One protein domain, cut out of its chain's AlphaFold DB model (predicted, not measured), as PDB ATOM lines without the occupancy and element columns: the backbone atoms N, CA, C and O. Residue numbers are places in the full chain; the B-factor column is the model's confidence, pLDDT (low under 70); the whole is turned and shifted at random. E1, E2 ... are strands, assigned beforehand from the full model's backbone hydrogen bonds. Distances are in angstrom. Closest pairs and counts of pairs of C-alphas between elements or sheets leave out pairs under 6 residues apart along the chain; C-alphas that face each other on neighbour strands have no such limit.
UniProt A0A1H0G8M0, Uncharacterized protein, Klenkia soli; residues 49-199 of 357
ATOM      1  N   ALA A  49      54.696 -30.208   4.070       47.91
ATOM      2  CA  ALA A  49      54.286 -31.398   3.346       47.91
ATOM      3  C   ALA A  49      53.919 -32.448   4.398       47.91
ATOM      4  O   ALA A  49      54.674 -32.580   5.372       47.91
ATOM      5  N   PRO A  50      52.737 -33.087   4.287       53.31
ATOM      6  CA  PRO A  50      52.323 -34.070   5.272       53.31
ATOM      7  C   PRO A  50      53.497 -35.016   5.463       53.31
ATOM      8  O   PRO A  50      54.061 -35.501   4.478       53.31
ATOM      9  N   MET A  51      53.924 -35.172   6.718       57.09
ATOM     10  CA  MET A  51      55.045 -36.049   7.019       57.09
ATOM     11  C   MET A  51      54.719 -37.395   6.367       57.09
ATOM     12  O   MET A  51      53.577 -37.858   6.517       57.09
ATOM     13  N   PRO A  52      55.638 -37.951   5.554       60.50
ATOM     14  CA  PRO A  52      55.385 -39.224   4.905       60.50
ATOM     15  C   PRO A  52      54.982 -40.209   5.992       60.50
ATOM     16  O   PRO A  52      55.576 -40.200   7.072       60.50
ATOM     17  N   ASP A  53      53.919 -40.969   5.729       64.00
ATOM     18  CA  ASP A  53      53.460 -41.985   6.668       64.00
ATOM     19  C   ASP A  53      54.664 -42.879   6.971       64.00
ATOM     20  O   ASP A  53      55.205 -43.465   6.025       64.00
ATOM     21  N   PRO A  54      55.147 -42.924   8.225       62.12
ATOM     22  CA  PRO A  54      56.362 -43.667   8.527       62.12
ATOM     23  C   PRO A  54      56.163 -45.154   8.214       62.12
ATOM     24  O   PRO A  54      57.122 -45.833   7.847       62.12
ATOM     25  N   ARG A  55      54.899 -45.611   8.199       68.56
ATOM     26  CA  ARG A  55      54.521 -46.976   7.880       68.56
ATOM     27  C   ARG A  55      54.908 -47.379   6.465       68.56
ATOM     28  O   ARG A  55      54.196 -47.113   5.490       68.56
ATOM     29  N   THR A  56      55.984 -48.146   6.392       67.00
ATOM     30  CA  THR A  56      56.484 -48.752   5.150       67.00
ATOM     31  C   THR A  56      55.691 -49.992   4.730       67.00
ATOM     32  O   THR A  56      55.565 -50.263   3.537       67.00
ATOM     33  N   ASP A  57      55.102 -50.716   5.686       70.75
ATOM     34  CA  ASP A  57      54.369 -51.960   5.430       70.75
ATOM     35  C   ASP A  57      52.865 -51.715   5.158       70.75
ATOM     36  O   ASP A  57      52.151 -51.195   6.030       70.75
ATOM     37  N   PRO A  58      52.342 -52.089   3.974       71.62
ATOM     38  CA  PRO A  58      50.920 -51.980   3.661       71.62
ATOM     39  C   PRO A  58      50.032 -53.011   4.381       71.62
ATOM     40  O   PRO A  58      48.813 -52.853   4.360       71.62
ATOM     41  N   ALA A  59      50.586 -54.061   4.998       79.31
ATOM     42  CA  ALA A  59      49.800 -55.141   5.590       79.31
ATOM     43  C   ALA A  59      48.980 -54.674   6.812       79.31
ATOM     44  O   ALA A  59      49.545 -53.993   7.670       79.31
ATOM     45  N   PRO A  60      47.692 -55.059   6.939       81.44
ATOM     46  CA  PRO A  60      46.865 -54.763   8.111       81.44
ATOM     47  C   PRO A  60      47.467 -55.252   9.434       81.44
ATOM     48  O   PRO A  60      48.053 -56.336   9.493       81.44
ATOM     49  N   ARG A  61      47.286 -54.481  10.512       78.81
ATOM     50  CA  ARG A  61      47.833 -54.786  11.846       78.81
ATOM     51  C   ARG A  61      46.741 -54.957  12.895       78.81
ATOM     52  O   ARG A  61      45.685 -54.347  12.799       78.81
ATOM     53  N   VAL A  62      47.015 -55.763  13.922       80.94
ATOM     54  CA  VAL A  62      46.114 -55.947  15.073       80.94
ATOM     55  C   VAL A  62      46.803 -55.467  16.353       80.94
ATOM     56  O   VAL A  62      47.798 -56.047  16.780       80.94
ATOM     57  N   PHE A  63      46.253 -54.426  16.968       76.50
ATOM     58  CA  PHE A  63      46.735 -53.719  18.149       76.50
ATOM     59  C   PHE A  63      46.014 -54.255  19.391       76.50
ATOM     60  O   PHE A  63      44.936 -53.782  19.734       76.50
ATOM     61  N   ARG A  64      46.575 -55.265  20.055       76.12
ATOM     62  CA  ARG A  64      45.922 -55.925  21.202       76.12
ATOM     63  C   ARG A  64      46.246 -55.256  22.526       76.12
ATOM     64  O   ARG A  64      47.349 -54.733  22.691       76.12
ATOM     65  N   THR A  65      45.343 -55.364  23.496       65.50
ATOM     66  CA  THR A  65      45.692 -55.181  24.906       65.50
ATOM     67  C   THR A  65      46.595 -56.340  25.296       65.50
ATOM     68  O   THR A  65      46.158 -57.387  25.768       65.50
ATOM     69  N   LEU A  66      47.897 -56.194  25.050       52.59
ATOM     70  CA  LEU A  66      48.868 -57.064  25.689       52.59
ATOM     71  C   LEU A  66      48.620 -56.971  27.199       52.59
ATOM     72  O   LEU A  66      48.441 -55.878  27.740       52.59
ATOM     73  N   SER A  67      48.639 -58.111  27.886       43.31
ATOM     74  CA  SER A  67      48.702 -58.194  29.347       43.31
ATOM     75  C   SER A  67      50.068 -57.683  29.833       43.31
ATOM     76  O   SER A  67      50.813 -58.397  30.498       43.31
ATOM     77  N   VAL A  68      50.475 -56.483  29.416       42.50
ATOM     78  CA  VAL A  68      51.733 -55.887  29.841       42.50
ATOM     79  C   VAL A  68      51.520 -55.423  31.273       42.50
ATOM     80  O   VAL A  68      50.543 -54.714  31.541       42.50
ATOM     81  N   PRO A  69      52.397 -55.806  32.213       43.09
ATOM     82  CA  PRO A  69      52.376 -55.238  33.547       43.09
ATOM     83  C   PRO A  69      52.342 -53.714  33.429       43.09
ATOM     84  O   PRO A  69      53.146 -53.141  32.693       43.09
ATOM     85  N   ALA A  70      51.445 -53.060  34.171       47.47
ATOM     86  CA  ALA A  70      51.247 -51.605  34.164       47.47
ATOM     87  C   ALA A  70      52.545 -50.776  34.338       47.47
ATOM     88  O   ALA A  70      52.558 -49.575  34.083       47.47
ATOM     89  N   ALA A  71      53.640 -51.422  34.749       41.06
ATOM     90  CA  ALA A  71      54.972 -50.869  34.931       41.06
ATOM     91  C   ALA A  71      55.753 -50.543  33.639       41.06
ATOM     92  O   ALA A  71      56.752 -49.836  33.742       41.06
ATOM     93  N   SER A  72      55.368 -51.021  32.444       44.94
ATOM     94  CA  SER A  72      56.185 -50.792  31.232       44.94
ATOM     95  C   SER A  72      56.055 -49.391  30.628       44.94
ATOM     96  O   SER A  72      56.890 -49.022  29.807       44.94
ATOM     97  N   GLY A  73      55.046 -48.601  31.018       45.66
ATOM     98  CA  GLY A  73      54.871 -47.191  30.633       45.66
ATOM     99  C   GLY A  73      54.577 -46.912  29.149       45.66
ATOM    100  O   GLY A  73      53.906 -45.933  28.840       45.66
ATOM    101  N   LEU A  74      55.005 -47.783  28.238       43.66
ATOM    102  CA  LEU A  74      54.725 -47.749  26.809       43.66
ATOM    103  C   LEU A  74      54.069 -49.077  26.443       43.66
ATOM    104  O   LEU A  74      54.585 -50.154  26.754       43.66
ATOM    105  N   ARG A  75      52.865 -48.990  25.881       46.47
ATOM    106  CA  ARG A  75      51.989 -50.150  25.685       46.47
ATOM    107  C   ARG A  75      52.198 -50.852  24.340       46.47
ATOM    108  O   ARG A  75      51.557 -51.873  24.118       46.47
ATOM    109  N   TYR A  76      53.064 -50.342  23.461       50.84
ATOM    110  CA  TYR A  76      52.887 -50.529  22.022       50.84
ATOM    111  C   TYR A  76      54.164 -50.263  21.194       50.84
ATOM    112  O   TYR A  76      54.805 -49.235  21.391       50.84
ATOM    113  N   ASP A  77      54.479 -51.162  20.249       39.38
ATOM    114  CA  ASP A  77      55.549 -51.036  19.242       39.38
ATOM    115  C   ASP A  77      54.909 -50.966  17.847       39.38
ATOM    116  O   ASP A  77      54.494 -52.005  17.323       39.38
ATOM    117  N   PHE A  78      54.804 -49.788  17.220       50.03
ATOM    118  CA  PHE A  78      54.349 -49.731  15.821       50.03
ATOM    119  C   PHE A  78      54.928 -48.606  14.954       50.03
ATOM    120  O   PHE A  78      55.620 -47.716  15.412       50.03
ATOM    121  N   ASP A  79      54.641 -48.673  13.659       42.94
ATOM    122  CA  ASP A  79      55.098 -47.726  12.639       42.94
ATOM    123  C   ASP A  79      53.886 -47.069  11.933       42.94
ATOM    124  O   ASP A  79      53.166 -47.805  11.249       42.94
ATOM    125  N   GLY A  80      53.612 -45.761  12.107       52.97
ATOM    126  CA  GLY A  80      52.468 -45.060  11.487       52.97
ATOM    127  C   GLY A  80      51.931 -43.796  12.192       52.97
ATOM    128  O   GLY A  80      52.201 -43.527  13.358       52.97
ATOM    129  N   SER A  81      51.139 -42.992  11.459       65.00
ATOM    130  CA  SER A  81      50.517 -41.744  11.962       65.00
ATOM    131  C   SER A  81      48.987 -41.775  12.133       65.00
ATOM    132  O   SER A  81      48.431 -40.813  12.653       65.00
ATOM    133  N   THR A  82      48.301 -42.824  11.663       75.12
ATOM    134  CA  THR A  82      46.837 -43.029  11.753       75.12
ATOM    135  C   THR A  82      46.504 -44.510  11.507       75.12
ATOM    136  O   THR A  82      47.255 -45.153  10.762       75.12
ATOM    137  N   PRO A  83      45.372 -45.043  12.013       81.69
ATOM    138  CA  PRO A  83      44.910 -46.367  11.607       81.69
ATOM    139  C   PRO A  83      44.706 -46.418  10.088       81.69
ATOM    140  O   PRO A  83      44.155 -45.490   9.491       81.69
ATOM    141  N   ARG A  84      45.159 -47.503   9.457       83.56
ATOM    142  CA  ARG A  84      44.927 -47.790   8.038       83.56
ATOM    143  C   ARG A  84      43.718 -48.713   7.866       83.56
ATOM    144  O   ARG A  84      43.417 -49.501   8.763       83.56
ATOM    145  N   PRO A  85      43.046 -48.687   6.702       86.44
ATOM    146  CA  PRO A  85      42.012 -49.667   6.395       86.44
ATOM    147  C   PRO A  85      42.516 -51.107   6.582       86.44
ATOM    148  O   PRO A  85      43.569 -51.483   6.068       86.44
ATOM    149  N   GLY A  86      41.749 -51.908   7.317       86.38
ATOM    150  CA  GLY A  86      42.075 -53.276   7.711       86.38
ATOM    151  C   GLY A  86      42.765 -53.397   9.071       86.38
ATOM    152  O   GLY A  86      42.761 -54.491   9.635       86.38
ATOM    153  N   ASP A  87      43.337 -52.318   9.608       87.62
ATOM    154  CA  ASP A  87      43.879 -52.340  10.965       87.62
ATOM    155  C   ASP A  87      42.777 -52.625  11.987       87.62
ATOM    156  O   ASP A  87      41.611 -52.303  11.766       87.62
ATOM    157  N   ALA A  88      43.143 -53.205  13.126       90.19
ATOM    158  CA  ALA A  88      42.201 -53.505  14.190       90.19
ATOM    159  C   ALA A  88      42.791 -53.237  15.571       90.19
ATOM    160  O   ALA A  88      43.868 -53.729  15.873       90.19
ATOM    161  N   VAL A  89      42.082 -52.527  16.438       87.94
ATOM    162  CA  VAL A  89      42.435 -52.347  17.849       87.94
ATOM    163  C   VAL A  89      41.557 -53.247  18.707       87.94
ATOM    164  O   VAL A  89      40.340 -53.233  18.579       87.94
ATOM    165  N   GLU A  90      42.171 -54.033  19.583       88.50
ATOM    166  CA  GLU A  90      41.485 -54.850  20.578       88.50
ATOM    167  C   GLU A  90      41.680 -54.251  21.977       88.50
ATOM    168  O   GLU A  90      42.799 -53.883  22.354       88.50
ATOM    169  N   ARG A  91      40.573 -54.125  22.717       84.62
ATOM    170  CA  ARG A  91      40.500 -53.667  24.105       84.62
ATOM    171  C   ARG A  91      39.551 -54.549  24.900       84.62
ATOM    172  O   ARG A  91      38.360 -54.588  24.622       84.62
ATOM    173  N   ASP A  92      40.065 -55.211  25.930       81.06
ATOM    174  CA  ASP A  92      39.262 -55.988  26.885       81.06
ATOM    175  C   ASP A  92      38.395 -57.086  26.233       81.06
ATOM    176  O   ASP A  92      37.309 -57.431  26.718       81.06
ATOM    177  N   GLY A  93      38.895 -57.658  25.134       84.25
ATOM    178  CA  GLY A  93      38.209 -58.630  24.288       84.25
ATOM    179  C   GLY A  93      37.355 -58.014  23.176       84.25
ATOM    180  O   GLY A  93      36.936 -58.745  22.281       84.25
ATOM    181  N   GLU A  94      37.131 -56.700  23.192       90.31
ATOM    182  CA  GLU A  94      36.359 -55.980  22.178       90.31
ATOM    183  C   GLU A  94      37.270 -55.544  21.034       90.31
ATOM    184  O   GLU A  94      38.329 -54.958  21.251       90.31
ATOM    185  N   VAL A  95      36.876 -55.836  19.794       92.12
ATOM    186  CA  VAL A  95      37.697 -55.560  18.609       92.12
ATOM    187  C   VAL A  95      37.042 -54.479  17.769       92.12
ATOM    188  O   VAL A  95      35.926 -54.648  17.280       92.12
ATOM    189  N   THR A  96      37.780 -53.393  17.569       94.12
ATOM    190  CA  THR A  96      37.492 -52.318  16.624       94.12
ATOM    191  C   THR A  96      38.315 -52.532  15.362       94.12
ATOM    192  O   THR A  96      39.532 -52.625  15.445       94.12
ATOM    193  N   VAL A  97      37.685 -52.588  14.196       94.44
ATOM    194  CA  VAL A  97      38.340 -52.727  12.891       94.44
ATOM    195  C   VAL A  97      38.129 -51.453  12.091       94.44
ATOM    196  O   VAL A  97      37.028 -50.907  12.058       94.44
ATOM    197  N   TYR A  98      39.177 -50.983  11.430       92.94
ATOM    198  CA  TYR A  98      39.152 -49.745  10.671       92.94
ATOM    199  C   TYR A  98      38.964 -49.998   9.184       92.94
ATOM    200  O   TYR A  98      39.476 -50.959   8.608       92.94
ATOM    201  N   GLY A  99      38.257 -49.089   8.535       91.88
ATOM    202  CA  GLY A  99      38.057 -49.094   7.100       91.88
ATOM    203  C   GLY A  99      37.838 -47.701   6.558       91.88
ATOM    204  O   GLY A  99      37.875 -46.701   7.273       91.88
ATOM    205  N   TRP A 100      37.607 -47.655   5.257       89.69
ATOM    206  CA  TRP A 100      37.319 -46.427   4.546       89.69
ATOM    207  C   TRP A 100      36.303 -46.727   3.454       89.69
ATOM    208  O   TRP A 100      36.494 -47.663   2.679       89.69
ATOM    209  N   ILE A 101      35.230 -45.941   3.421       89.00
ATOM    210  CA  ILE A 101      34.284 -45.907   2.307       89.00
ATOM    211  C   ILE A 101      34.672 -44.732   1.431       89.00
ATOM    212  O   ILE A 101      34.642 -43.582   1.883       89.00
ATOM    213  N   ARG A 102      35.030 -45.000   0.181       85.56
ATOM    214  CA  ARG A 102      35.383 -43.927  -0.739       85.56
ATOM    215  C   ARG A 102      34.133 -43.254  -1.286       85.56
ATOM    216  O   ARG A 102      33.075 -43.864  -1.403       85.56
ATOM    217  N   VAL A 103      34.259 -41.982  -1.650       83.94
ATOM    218  CA  VAL A 103      33.127 -41.200  -2.164       83.94
ATOM    219  C   VAL A 103      32.522 -41.790  -3.445       83.94
ATOM    220  O   VAL A 103      31.317 -41.691  -3.648       83.94
ATOM    221  N   ASP A 104      33.340 -42.437  -4.280       82.00
ATOM    222  CA  ASP A 104      32.931 -43.117  -5.515       82.00
ATOM    223  C   ASP A 104      32.124 -44.401  -5.270       82.00
ATOM    224  O   ASP A 104      31.484 -44.912  -6.186       82.00
ATOM    225  N   GLU A 105      32.099 -44.892  -4.031       80.69
ATOM    226  CA  GLU A 105      31.283 -46.034  -3.608       80.69
ATOM    227  C   GLU A 105      29.910 -45.594  -3.064       80.69
ATOM    228  O   GLU A 105      29.047 -46.431  -2.786       80.69
ATOM    229  N   LEU A 106      29.685 -44.283  -2.914       75.81
ATOM    230  CA  LEU A 106      28.445 -43.728  -2.386       75.81
ATOM    231  C   LEU A 106      27.461 -43.393  -3.514       75.81
ATOM    232  O   LEU A 106      27.842 -42.772  -4.504       75.81
ATOM    233  N   PRO A 107      26.159 -43.681  -3.341       73.31
ATOM    234  CA  PRO A 107      25.144 -43.271  -4.312       73.31
ATOM    235  C   PRO A 107      24.956 -41.746  -4.359       73.31
ATOM    236  O   PRO A 107      24.503 -41.209  -5.368       73.31
ATOM    237  N   ARG A 108      25.286 -41.044  -3.267       76.12
ATOM    238  CA  ARG A 108      25.297 -39.582  -3.173       76.12
ATOM    239  C   ARG A 108      26.506 -39.140  -2.361       76.12
ATOM    240  O   ARG A 108      26.721 -39.646  -1.263       76.12
ATOM    241  N   VAL A 109      27.258 -38.186  -2.902       69.69
ATOM    242  CA  VAL A 109      28.405 -37.575  -2.228       69.69
ATOM    243  C   VAL A 109      27.903 -36.440  -1.337       69.69
ATOM    244  O   VAL A 109      27.367 -35.463  -1.862       69.69
ATOM    245  N   PRO A 110      28.054 -36.527  -0.012       74.81
ATOM    246  CA  PRO A 110      27.741 -35.402   0.850       74.81
ATOM    247  C   PRO A 110      28.804 -34.312   0.704       74.81
ATOM    248  O   PRO A 110      30.002 -34.594   0.740       74.81
ATOM    249  N   GLU A 111      28.368 -33.054   0.607       77.50
ATOM    250  CA  GLU A 111      29.261 -31.889   0.468       77.50
ATOM    251  C   GLU A 111      30.297 -31.787   1.598       77.50
ATOM    252  O   GLU A 111      31.401 -31.287   1.397       77.50
ATOM    253  N   TYR A 112      29.955 -32.290   2.784       74.38
ATOM    254  CA  TYR A 112      30.803 -32.239   3.972       74.38
ATOM    255  C   TYR A 112      31.886 -33.333   4.014       74.38
ATOM    256  O   TYR A 112      32.795 -33.241   4.831       74.38
ATOM    257  N   ALA A 113      31.826 -34.357   3.157       78.25
ATOM    258  CA  ALA A 113      32.818 -35.435   3.110       78.25
ATOM    259  C   ALA A 113      33.216 -35.752   1.656       78.25
ATOM    260  O   ALA A 113      32.951 -36.846   1.155       78.25
ATOM    261  N   PRO A 114      33.883 -34.808   0.963       75.62
ATOM    262  CA  PRO A 114      34.140 -34.889  -0.479       75.62
ATOM    263  C   PRO A 114      35.081 -36.031  -0.889       75.62
ATOM    264  O   PRO A 114      35.258 -36.296  -2.077       75.62
ATOM    265  N   HIS A 115      35.719 -36.699   0.072       85.06
ATOM    266  CA  HIS A 115      36.683 -37.769  -0.172       85.06
ATOM    267  C   HIS A 115      36.244 -39.133   0.379       85.06
ATOM    268  O   HIS A 115      36.861 -40.149   0.057       85.06
ATOM    269  N   GLY A 116      35.157 -39.182   1.150       89.25
ATOM    270  CA  GLY A 116      34.632 -40.402   1.758       89.25
ATOM    271  C   GLY A 116      34.693 -40.393   3.283       89.25
ATOM    272  O   GLY A 116      34.823 -39.342   3.915       89.25
ATOM    273  N   PHE A 117      34.590 -41.585   3.867       91.06
ATOM    274  CA  PHE A 117      34.366 -41.779   5.297       91.06
ATOM    275  C   PHE A 117      35.326 -42.769   5.922       91.06
ATOM    276  O   PHE A 117      35.382 -43.928   5.516       91.06
ATOM    277  N   PHE A 118      36.014 -42.335   6.966       92.06
ATOM    278  CA  PHE A 118      36.737 -43.230   7.846       92.06
ATOM    279  C   PHE A 118      35.729 -43.970   8.732       92.06
ATOM    280  O   PHE A 118      34.831 -43.353   9.312       92.06
ATOM    281  N   VAL A 119      35.876 -45.290   8.816       93.88
ATOM    282  CA  VAL A 119      34.965 -46.180   9.541       93.88
ATOM    283  C   VAL A 119      35.742 -46.889  10.637       93.88
ATOM    284  O   VAL A 119      36.746 -47.537  10.354       93.88
ATOM    285  N   ALA A 120      35.244 -46.823  11.866       94.94
ATOM    286  CA  ALA A 120      35.610 -47.747  12.932       94.94
ATOM    287  C   ALA A 120      34.411 -48.661  13.209       94.94
ATOM    288  O   ALA A 120      33.325 -48.173  13.509       94.94
ATOM    289  N   GLU A 121      34.579 -49.973  13.072       95.56
ATOM    290  CA  GLU A 121      33.529 -50.975  13.272       95.56
ATOM    291  C   GLU A 121      33.870 -51.874  14.455       95.56
ATOM    292  O   GLU A 121      34.941 -52.474  14.506       95.56
ATOM    293  N   HIS A 122      32.933 -52.009  15.383       95.88
ATOM    294  CA  HIS A 122      32.981 -53.043  16.402       95.88
ATOM    295  C   HIS A 122      32.431 -54.368  15.852       95.88
ATOM    296  O   HIS A 122      31.516 -54.373  15.034       95.88
ATOM    297  N   SER A 123      32.910 -55.505  16.366       91.50
ATOM    298  CA  SER A 123      32.480 -56.856  15.958       91.50
ATOM    299  C   SER A 123      30.963 -57.118  15.992       91.50
ATOM    300  O   SER A 123      30.473 -58.003  15.291       91.50
ATOM    301  N   SER A 124      30.203 -56.344  16.775       93.44
ATOM    302  CA  SER A 124      28.735 -56.397  16.812       93.44
ATOM    303  C   SER A 124      28.044 -55.659  15.658       93.44
ATOM    304  O   SER A 124      26.816 -55.624  15.629       93.44
ATOM    305  N   GLY A 125      28.798 -55.045  14.743       93.19
ATOM    306  CA  GLY A 125      28.288 -54.203  13.660       93.19
ATOM    307  C   GLY A 125      27.928 -52.783  14.100       93.19
ATOM    308  O   GLY A 125      27.192 -52.104  13.406       93.19
ATOM    309  N   HIS A 126      28.373 -52.333  15.277       95.19
ATOM    310  CA  HIS A 126      28.261 -50.916  15.630       95.19
ATOM    311  C   HIS A 126      29.389 -50.149  14.948       95.19
ATOM    312  O   HIS A 126      30.512 -50.649  14.872       95.19
ATOM    313  N   HIS A 127      29.110 -48.931  14.495       94.81
ATOM    314  CA  HIS A 127      30.062 -48.148  13.716       94.81
ATOM    315  C   HIS A 127      30.221 -46.734  14.273       94.81
ATOM    316  O   HIS A 127      29.271 -46.137  14.772       94.81
ATOM    317  N   LEU A 128      31.415 -46.175  14.118       94.81
ATOM    318  CA  LEU A 128      31.696 -44.755  14.273       94.81
ATOM    319  C   LEU A 128      32.220 -44.223  12.937       94.81
ATOM    320  O   LEU A 128      33.143 -44.798  12.353       94.81
ATOM    321  N   LEU A 129      31.614 -43.136  12.451       93.19
ATOM    322  CA  LEU A 129      31.945 -42.531  11.161       93.19
ATOM    323  C   LEU A 129      32.582 -41.153  11.340       93.19
ATOM    324  O   LEU A 129      32.064 -40.288  12.051       93.19
ATOM    325  N   GLN A 130      33.680 -40.930  10.626       91.25
ATOM    326  CA  GLN A 130      34.368 -39.644  10.514       91.25
ATOM    327  C   GLN A 130      34.549 -39.292   9.038       91.25
ATOM    328  O   GLN A 130      34.655 -40.179   8.189       91.25
ATOM    329  N   ALA A 131      34.595 -38.001   8.708       89.31
ATOM    330  CA  ALA A 131      35.042 -37.609   7.372       89.31
ATOM    331  C   ALA A 131      36.482 -38.083   7.154       89.31
ATOM    332  O   ALA A 131      37.275 -38.108   8.095       89.31
ATOM    333  N   ALA A 132      36.812 -38.482   5.930       87.69
ATOM    334  CA  ALA A 132      38.164 -38.875   5.569       87.69
ATOM    335  C   ALA A 132      38.795 -37.872   4.605       87.69
ATOM    336  O   ALA A 132      38.110 -37.240   3.803       87.69
ATOM    337  N   THR A 133      40.122 -37.779   4.640       84.25
ATOM    338  CA  THR A 133      40.901 -37.135   3.585       84.25
ATOM    339  C   THR A 133      40.901 -37.996   2.319       84.25
ATOM    340  O   THR A 133      40.506 -39.163   2.330       84.25
ATOM    341  N   ARG A 134      41.424 -37.448   1.216       81.56
ATOM    342  CA  ARG A 134      41.622 -38.186  -0.044       81.56
ATOM    343  C   ARG A 134      42.447 -39.466   0.104       81.56
ATOM    344  O   ARG A 134      42.285 -40.360  -0.714       81.56
ATOM    345  N   ASP A 135      43.294 -39.553   1.123       77.12
ATOM    346  CA  ASP A 135      44.152 -40.715   1.374       77.12
ATOM    347  C   ASP A 135      43.554 -41.664   2.430       77.12
ATOM    348  O   ASP A 135      44.249 -42.542   2.940       77.12
ATOM    349  N   GLY A 136      42.283 -41.469   2.804       76.50
ATOM    350  CA  GLY A 136      41.576 -42.317   3.763       76.50
ATOM    351  C   GLY A 136      41.917 -42.058   5.227       76.50
ATOM    352  O   GLY A 136      41.588 -42.879   6.080       76.50
ATOM    353  N   ARG A 137      42.582 -40.939   5.541       79.81
ATOM    354  CA  ARG A 137      42.903 -40.582   6.930       79.81
ATOM    355  C   ARG A 137      41.694 -39.931   7.595       79.81
ATOM    356  O   ARG A 137      41.061 -39.103   6.942       79.81
ATOM    357  N   PRO A 138      41.403 -40.225   8.871       82.31
ATOM    358  CA  PRO A 138      40.324 -39.557   9.584       82.31
ATOM    359  C   PRO A 138      40.587 -38.049   9.685       82.31
ATOM    360  O   PRO A 138      41.681 -37.603  10.042       82.31
ATOM    361  N   GLU A 139      39.571 -37.255   9.374       82.06
ATOM    362  CA  GLU A 139      39.513 -35.835   9.690       82.06
ATOM    363  C   GLU A 139      38.860 -35.623  11.060       82.06
ATOM    364  O   GLU A 139      38.158 -36.478  11.594       82.06
ATOM    365  N   ARG A 140      39.043 -34.428  11.632       75.62
ATOM    366  CA  ARG A 140      38.493 -34.075  12.954       75.62
ATOM    367  C   ARG A 140      36.962 -34.040  13.016       75.62
ATOM    368  O   ARG A 140      36.408 -33.880  14.100       75.62
ATOM    369  N   MET A 141      36.282 -34.116  11.876       82.06
ATOM    370  CA  MET A 141      34.829 -34.052  11.820       82.06
ATOM    371  C   MET A 141      34.223 -35.438  12.064       82.06
ATOM    372  O   MET A 141      34.160 -36.274  11.161       82.06
ATOM    373  N   LEU A 142      33.758 -35.652  13.297       86.06
ATOM    374  CA  LEU A 142      32.924 -36.791  13.670       86.06
ATOM    375  C   LEU A 142      31.511 -36.601  13.120       86.06
ATOM    376  O   LEU A 142      30.882 -35.572  13.361       86.06
ATOM    377  N   LEU A 143      31.019 -37.600  12.394       88.19
ATOM    378  CA  LEU A 143      29.674 -37.590  11.816       88.19
ATOM    379  C   LEU A 143      28.661 -38.194  12.779       88.19
ATOM    380  O   LEU A 143      27.553 -37.685  12.917       88.19
ATOM    381  N   GLY A 144      29.059 -39.264  13.464       91.94
ATOM    382  CA  GLY A 144      28.233 -39.893  14.476       91.94
ATOM    383  C   GLY A 144      28.612 -41.337  14.748       91.94
ATOM    384  O   GLY A 144      29.517 -41.906  14.130       91.94
ATOM    385  N   GLU A 145      27.869 -41.908  15.682       94.44
ATOM    386  CA  GLU A 145      27.881 -43.323  16.014       94.44
ATOM    387  C   GLU A 145      26.585 -43.944  15.497       94.44
ATOM    388  O   GLU A 145      25.524 -43.316  15.550       94.44
ATOM    389  N   PHE A 146      26.663 -45.179  15.020       94.00
ATOM    390  CA  PHE A 146      25.553 -45.879  14.391       94.00
ATOM    391  C   PHE A 146      25.454 -47.301  14.930       94.00
ATOM    392  O   PHE A 146      26.462 -47.966  15.189       94.00
ATOM    393  N   ASP A 147      24.223 -47.753  15.132       92.88
ATOM    394  CA  ASP A 147      23.928 -49.147  15.432       92.88
ATOM    395  C   ASP A 147      23.973 -50.015  14.148       92.88
ATOM    396  O   ASP A 147      24.043 -49.481  13.035       92.88
ATOM    397  N   PRO A 148      23.909 -51.355  14.265       91.38
ATOM    398  CA  PRO A 148      23.965 -52.256  13.111       91.38
ATOM    399  C   PRO A 148      22.780 -52.125  12.147       91.38
ATOM    400  O   PRO A 148      22.826 -52.649  11.036       91.38
ATOM    401  N   THR A 149      21.696 -51.469  12.567       88.88
ATOM    402  CA  THR A 149      20.522 -51.190  11.729       88.88
ATOM    403  C   THR A 149      20.652 -49.872  10.964       88.88
ATOM    404  O   THR A 149      19.827 -49.583  10.099       88.88
ATOM    405  N   GLY A 150      21.696 -49.088  11.249       86.25
ATOM    406  CA  GLY A 150      21.911 -47.760  10.685       86.25
ATOM    407  C   GLY A 150      21.258 -46.630  11.473       86.25
ATOM    408  O   GLY A 150      21.299 -45.486  11.027       86.25
ATOM    409  N   GLY A 151      20.671 -46.925  12.635       89.19
ATOM    410  CA  GLY A 151      20.145 -45.917  13.541       89.19
ATOM    411  C   GLY A 151      21.281 -45.106  14.156       89.19
ATOM    412  O   GLY A 151      22.245 -45.667  14.682       89.19
ATOM    413  N   GLN A 152      21.179 -43.776  14.089       91.06
ATOM    414  CA  GLN A 152      22.118 -42.904  14.787       91.06
ATOM    415  C   GLN A 152      21.953 -43.082  16.296       91.06
ATOM    416  O   GLN A 152      20.839 -43.089  16.825       91.06
ATOM    417  N   ARG A 153      23.078 -43.195  16.996       91.25
ATOM    418  CA  ARG A 153      23.128 -43.359  18.446       91.25
ATOM    419  C   ARG A 153      24.111 -42.388  19.079       91.25
ATOM    420  O   ARG A 153      24.961 -41.803  18.414       91.25
ATOM    421  N   HIS A 154      23.978 -42.247  20.391       88.25
ATOM    422  CA  HIS A 154      24.868 -41.440  21.209       88.25
ATOM    423  C   HIS A 154      25.170 -42.170  22.519       88.25
ATOM    424  O   HIS A 154      24.244 -42.574  23.225       88.25
ATOM    425  N   GLY A 155      26.454 -42.299  22.856       90.44
ATOM    426  CA  GLY A 155      26.911 -42.785  24.158       90.44
ATOM    427  C   GLY A 155      26.999 -44.312  24.265       90.44
ATOM    428  O   GLY A 155      27.062 -45.004  23.248       90.44
ATOM    429  N   PRO A 156      27.009 -44.881  25.479       94.88
ATOM    430  CA  PRO A 156      27.236 -46.315  25.673       94.88
ATOM    431  C   PRO A 156      26.134 -47.224  25.094       94.88
ATOM    432  O   PRO A 156      24.967 -46.835  25.043       94.88
ATOM    433  N   PHE A 157      26.486 -48.433  24.647       95.00
ATOM    434  CA  PHE A 157      25.584 -49.473  24.111       95.00
ATOM    435  C   PHE A 157      25.810 -50.813  24.791       95.00
ATOM    436  O   PHE A 157      26.880 -51.069  25.314       95.00
ATOM    437  N   GLU A 158      24.826 -51.706  24.736       95.19
ATOM    438  CA  GLU A 158      24.965 -53.057  25.272       95.19
ATOM    439  C   GLU A 158      25.231 -54.083  24.163       95.19
ATOM    440  O   GLU A 158      24.509 -54.150  23.166       95.19
ATOM    441  N   VAL A 159      26.253 -54.917  24.353       94.50
ATOM    442  CA  VAL A 159      26.578 -56.066  23.500       94.50
ATOM    443  C   VAL A 159      26.823 -57.266  24.400       94.50
ATOM    444  O   VAL A 159      27.723 -57.251  25.234       94.50
ATOM    445  N   GLN A 160      26.020 -58.322  24.242       93.38
ATOM    446  CA  GLN A 160      26.176 -59.576  24.998       93.38
ATOM    447  C   GLN A 160      26.240 -59.375  26.531       93.38
ATOM    448  O   GLN A 160      26.995 -60.055  27.223       93.38
ATOM    449  N   GLY A 161      25.457 -58.436  27.075       92.88
ATOM    450  CA  GLY A 161      25.436 -58.131  28.511       92.88
ATOM    451  C   GLY A 161      26.593 -57.257  29.006       92.88
ATOM    452  O   GLY A 161      26.701 -57.017  30.208       92.88
ATOM    453  N   ARG A 162      27.469 -56.782  28.111       92.94
ATOM    454  CA  ARG A 162      28.528 -55.812  28.415       92.94
ATOM    455  C   ARG A 162      28.114 -54.446  27.891       92.94
ATOM    456  O   ARG A 162      27.646 -54.334  26.762       92.94
ATOM    457  N   VAL A 163      28.304 -53.411  28.701       95.06
ATOM    458  CA  VAL A 163      28.136 -52.027  28.250       95.06
ATOM    459  C   VAL A 163      29.436 -51.607  27.580       95.06
ATOM    460  O   VAL A 163      30.490 -51.754  28.179       95.06
ATOM    461  N   LEU A 164      29.371 -51.120  26.351       95.31
ATOM    462  CA  LEU A 164      30.489 -50.665  25.542       95.31
ATOM    463  C   LEU A 164      30.345 -49.174  25.238       95.31
ATOM    464  O   LEU A 164      29.231 -48.655  25.178       95.31
ATOM    465  N   GLU A 165      31.452 -48.487  24.997       94.75
ATOM    466  CA  GLU A 165      31.473 -47.079  24.597       94.75
ATOM    467  C   GLU A 165      32.567 -46.825  23.555       94.75
ATOM    468  O   GLU A 165      33.608 -47.485  23.547       94.75
ATOM    469  N   TRP A 166      32.315 -45.872  22.655       93.88
ATOM    470  CA  TRP A 166      33.337 -45.340  21.762       93.88
ATOM    471  C   TRP A 166      34.151 -44.276  22.492       93.88
ATOM    472  O   TRP A 166      33.626 -43.238  22.885       93.88
ATOM    473  N   VAL A 167      35.451 -44.507  22.630       89.94
ATOM    474  CA  VAL A 167      36.392 -43.561  23.237       89.94
ATOM    475  C   VAL A 167      37.461 -43.164  22.228       89.94
ATOM    476  O   VAL A 167      37.766 -43.907  21.299       89.94
ATOM    477  N   THR A 168      38.037 -41.974  22.391       86.25
ATOM    478  CA  THR A 168      39.231 -41.586  21.628       86.25
ATOM    479  C   THR A 168      40.467 -41.918  22.449       86.25
ATOM    480  O   THR A 168      40.674 -41.338  23.514       86.25
ATOM    481  N   GLU A 169      41.292 -42.837  21.955       82.50
ATOM    482  CA  GLU A 169      42.572 -43.187  22.564       82.50
ATOM    483  C   GLU A 169      43.744 -42.572  21.798       82.50
ATOM    484  O   GLU A 169      43.712 -42.431  20.577       82.50
ATOM    485  N   PHE A 170      44.808 -42.247  22.535       78.06
ATOM    486  CA  PHE A 170      46.118 -41.947  21.970       78.06
ATOM    487  C   PHE A 170      46.947 -43.225  21.975       78.06
ATOM    488  O   PHE A 170      47.249 -43.771  23.037       78.06
ATOM    489  N   ILE A 171      47.309 -43.700  20.790       73.62
ATOM    490  CA  ILE A 171      48.105 -44.906  20.605       73.62
ATOM    491  C   ILE A 171      49.519 -44.471  20.229       73.62
ATOM    492  O   ILE A 171      49.717 -43.714  19.279       73.62
ATOM    493  N   SER A 172      50.493 -44.907  21.028       67.81
ATOM    494  CA  SER A 172      51.912 -44.650  20.779       67.81
ATOM    495  C   SER A 172      52.520 -45.724  19.882       67.81
ATOM    496  O   SER A 172      52.164 -46.893  19.984       67.81
ATOM    497  N   ASP A 173      53.471 -45.301  19.061       66.00
ATOM    498  CA  ASP A 173      54.183 -46.056  18.034       66.00
ATOM    499  C   ASP A 173      55.687 -45.902  18.220       66.00
ATOM    500  O   ASP A 173      56.140 -44.846  18.651       66.00
ATOM    501  N   VAL A 174      56.455 -46.913  17.821       61.25
ATOM    502  CA  VAL A 174      57.907 -46.853  17.657       61.25
ATOM    503  C   VAL A 174      58.295 -47.510  16.332       61.25
ATOM    504  O   VAL A 174      58.134 -48.718  16.139       61.25
ATOM    505  N   THR A 175      58.824 -46.718  15.408       58.47
ATOM    506  CA  THR A 175      59.273 -47.216  14.104       58.47
ATOM    507  C   THR A 175      60.487 -48.137  14.241       58.47
ATOM    508  O   THR A 175      61.199 -48.078  15.248       58.47
ATOM    509  N   PRO A 176      60.821 -48.943  13.212       62.69
ATOM    510  CA  PRO A 176      62.028 -49.773  13.237       62.69
ATOM    511  C   PRO A 176      63.332 -48.990  13.474       62.69
ATOM    512  O   PRO A 176      64.292 -49.549  14.000       62.69
ATOM    513  N   ASP A 177      63.385 -47.702  13.108       65.31
ATOM    514  CA  ASP A 177      64.521 -46.807  13.378       65.31
ATOM    515  C   ASP A 177      64.462 -46.111  14.756       65.31
ATOM    516  O   ASP A 177      65.329 -45.293  15.071       65.31
ATOM    517  N   GLY A 178      63.485 -46.455  15.603       63.56
ATOM    518  CA  GLY A 178      63.379 -46.004  16.992       63.56
ATOM    519  C   GLY A 178      62.731 -44.632  17.178       63.56
ATOM    520  O   GLY A 178      62.969 -43.990  18.201       63.56
ATOM    521  N   ARG A 179      61.959 -44.140  16.204       63.06
ATOM    522  CA  ARG A 179      61.218 -42.879  16.343       63.06
ATOM    523  C   ARG A 179      59.856 -43.146  16.955       63.06
ATOM    524  O   ARG A 179      59.117 -43.999  16.475       63.06
ATOM    525  N   GLU A 180      59.530 -42.366  17.974       65.81
ATOM    526  CA  GLU A 180      58.244 -42.436  18.653       65.81
ATOM    527  C   GLU A 180      57.192 -41.602  17.915       65.81
ATOM    528  O   GLU A 180      57.425 -40.436  17.580       65.81
ATOM    529  N   PHE A 181      56.022 -42.188  17.687       65.31
ATOM    530  CA  PHE A 181      54.852 -41.505  17.149       65.31
ATOM    531  C   PHE A 181      53.676 -41.664  18.105       65.31
ATOM    532  O   PHE A 181      53.643 -42.546  18.957       65.31
ATOM    533  N   THR A 182      52.702 -40.772  17.998       71.19
ATOM    534  CA  THR A 182      51.437 -40.904  18.718       71.19
ATOM    535  C   THR A 182      50.329 -40.502  17.773       71.19
ATOM    536  O   THR A 182      50.438 -39.479  17.090       71.19
ATOM    537  N   TRP A 183      49.270 -41.294  17.739       74.38
ATOM    538  CA  TRP A 183      48.124 -41.051  16.883       74.38
ATOM    539  C   TRP A 183      46.816 -41.262  17.639       74.38
ATOM    540  O   TRP A 183      46.754 -41.986  18.629       74.38
ATOM    541  N   GLU A 184      45.779 -40.557  17.197       81.56
ATOM    542  CA  GLU A 184      44.441 -40.596  17.788       81.56
ATOM    543  C   GLU A 184      43.588 -41.645  17.071       81.56
ATOM    544  O   GLU A 184      43.606 -41.736  15.839       81.56
ATOM    545  N   ALA A 185      42.834 -42.428  17.841       85.75
ATOM    546  CA  ALA A 185      42.014 -43.518  17.334       85.75
ATOM    547  C   ALA A 185      40.666 -43.577  18.055       85.75
ATOM    548  O   ALA A 185      40.652 -43.613  19.286       85.75
ATOM    549  N   PRO A 186      39.533 -43.659  17.338       90.44
ATOM    550  CA  PRO A 186      38.297 -44.119  17.953       90.44
ATOM    551  C   PRO A 186      38.415 -45.619  18.246       90.44
ATOM    552  O   PRO A 186      38.745 -46.408  17.359       90.44
ATOM    553  N   VAL A 187      38.161 -46.016  19.487       91.19
ATOM    554  CA  VAL A 187      38.255 -47.398  19.964       91.19
ATOM    555  C   VAL A 187      36.996 -47.730  20.753       91.19
ATOM    556  O   VAL A 187      36.522 -46.922  21.547       91.19
ATOM    557  N   CYS A 188      36.438 -48.911  20.522       93.38
ATOM    558  CA  CYS A 188      35.347 -49.439  21.322       93.38
ATOM    559  C   CYS A 188      35.908 -50.166  22.550       93.38
ATOM    560  O   CYS A 188      36.748 -51.056  22.404       93.38
ATOM    561  N   VAL A 189      35.451 -49.780  23.742       91.44
ATOM    562  CA  VAL A 189      35.901 -50.334  25.029       91.44
ATOM    563  C   VAL A 189      34.715 -50.783  25.873       91.44
ATOM    564  O   VAL A 189      33.635 -50.202  25.786       91.44
ATOM    565  N   ALA A 190      34.916 -51.798  26.715       90.94
ATOM    566  CA  ALA A 190      33.925 -52.216  27.701       90.94
ATOM    567  C   ALA A 190      33.925 -51.291  28.931       90.94
ATOM    568  O   ALA A 190      34.972 -50.819  29.366       90.94
ATOM    569  N   LEU A 191      32.747 -51.061  29.512       87.94
ATOM    570  CA  LEU A 191      32.522 -50.279  30.722       87.94
ATOM    571  C   LEU A 191      32.145 -51.180  31.920       87.94
ATOM    572  O   LEU A 191      31.307 -52.078  31.775       87.94
ATOM    573  N   PRO A 192      32.680 -50.899  33.126       80.38
ATOM    574  CA  PRO A 192      33.823 -50.013  33.350       80.38
ATOM    575  C   PRO A 192      35.081 -50.590  32.672       80.38
ATOM    576  O   PRO A 192      35.201 -51.816  32.590       80.38
ATOM    577  N   PRO A 193      36.006 -49.739  32.193       68.38
ATOM    578  CA  PRO A 193      37.235 -50.216  31.566       68.38
ATOM    579  C   PRO A 193      37.985 -51.131  32.535       68.38
ATOM    580  O   PRO A 193      38.076 -50.839  33.733       68.38
ATOM    581  N   SER A 194      38.504 -52.258  32.033       58.56
ATOM    582  CA  SER A 194      39.144 -53.266  32.889       58.56
ATOM    583  C   SER A 194      40.407 -52.722  33.572       58.56
ATOM    584  O   SER A 194      40.784 -53.160  34.662       58.56
ATOM    585  N   THR A 195      41.026 -51.713  32.960       53.34
ATOM    586  CA  THR A 195      42.096 -50.918  33.548       53.34
ATOM    587  C   THR A 195      41.551 -49.594  34.085       53.34
ATOM    588  O   THR A 195      40.960 -48.839  33.308       53.34
ATOM    589  N   PRO A 196      41.783 -49.255  35.368       45.06
ATOM    590  CA  PRO A 196      41.432 -47.941  35.895       45.06
ATOM    591  C   PRO A 196      42.174 -46.858  35.104       45.06
ATOM    592  O   PRO A 196      43.360 -47.020  34.812       45.06
ATOM    593  N   GLU A 197      41.447 -45.797  34.745       46.31
ATOM    594  CA  GLU A 197      41.879 -44.590  34.026       46.31
ATOM    595  C   GLU A 197      43.403 -44.361  34.036       46.31
ATOM    596  O   GLU A 197      43.954 -43.707  34.920       46.31
ATOM    597  N   SER A 198      44.110 -44.849  33.013       41.38
ATOM    598  CA  SER A 198      45.461 -44.368  32.704       41.38
ATOM    599  C   SER A 198      45.391 -43.392  31.537       41.38
ATOM    600  O   SER A 198      45.981 -43.597  30.478       41.38
ATOM    601  N   SER A 199      44.628 -42.327  31.718       41.12
ATOM    602  CA  SER A 199      44.730 -41.157  30.859       41.12
ATOM    603  C   SER A 199      44.282 -39.927  31.630       41.12
ATOM    604  O   SER A 199      43.313 -39.259  31.281       41.12
TER     605      SER A 199
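AT A GLANCE: This is residues 49 to 199 of the 357 residues of an uncharacterized protein of Klenkia soli (UniProt A0A1H0G8M0). A strongly twisted sheet of five strands, E1 to E5, is curled like part of a barrel, and the long bent hairpin of E7 and E8 crosses it, with E8 near E1 to E4. The unnamed residues 49 to 87 lead into E1, and residues 103 to 115 form a long loop between E2 and E3. The printed part has 151 residues with eight named strands, E1 to E8, and no named helix; 63 residues are in named elements, under half, and the class is all strand. It is compact, with a radius of gyration of the C-alphas of 15.9 A, and flat, spanning 49 by 45 by 23 A.

HOW THE PARTS SIT: Residues 62 to 63 pair parallel with residues 88 to 89 of E1, residues 88 to 91. E1 and E2, residues 94 to 102, form an antiparallel hairpin, with N 89 and O 96 at 2.7 A, within hydrogen-bond range. E3, residues 116 to 122, E4, residues 127 to 132, and E5, residues 138 to 146, continue this meander, each strand the antiparallel neighbour of the one before. E6, residues 157 to 159, E7, residues 162 to 174, and E8, residues 180 to 191, form a second meander; N 191 and O 163 are 2.7 A apart. The closest C-alphas of E2 and E8, Thr 96 and Cys 188, are 5.9 A apart.

IN THESE COORDINATES: E1 begins at C-alpha 88 (42.201, -53.505, 14.190). E2 is 25.9 A long, E7 32.5 A and E8 29.5 A. E5 bends by 95 degrees at residue 141. E8 ends at C-alpha 191 (32.522, -50.279, 30.722).

THE WHOLE: The C-alphas farthest apart, Ala 71 and Pro 107, are 49.9 A apart. The printed part has no cut, and the link from E2 to E3 is long. Mean pLDDT of the printed part is 77.5; 43 residues are under 70, among them 65 to 81 and 172 to 181.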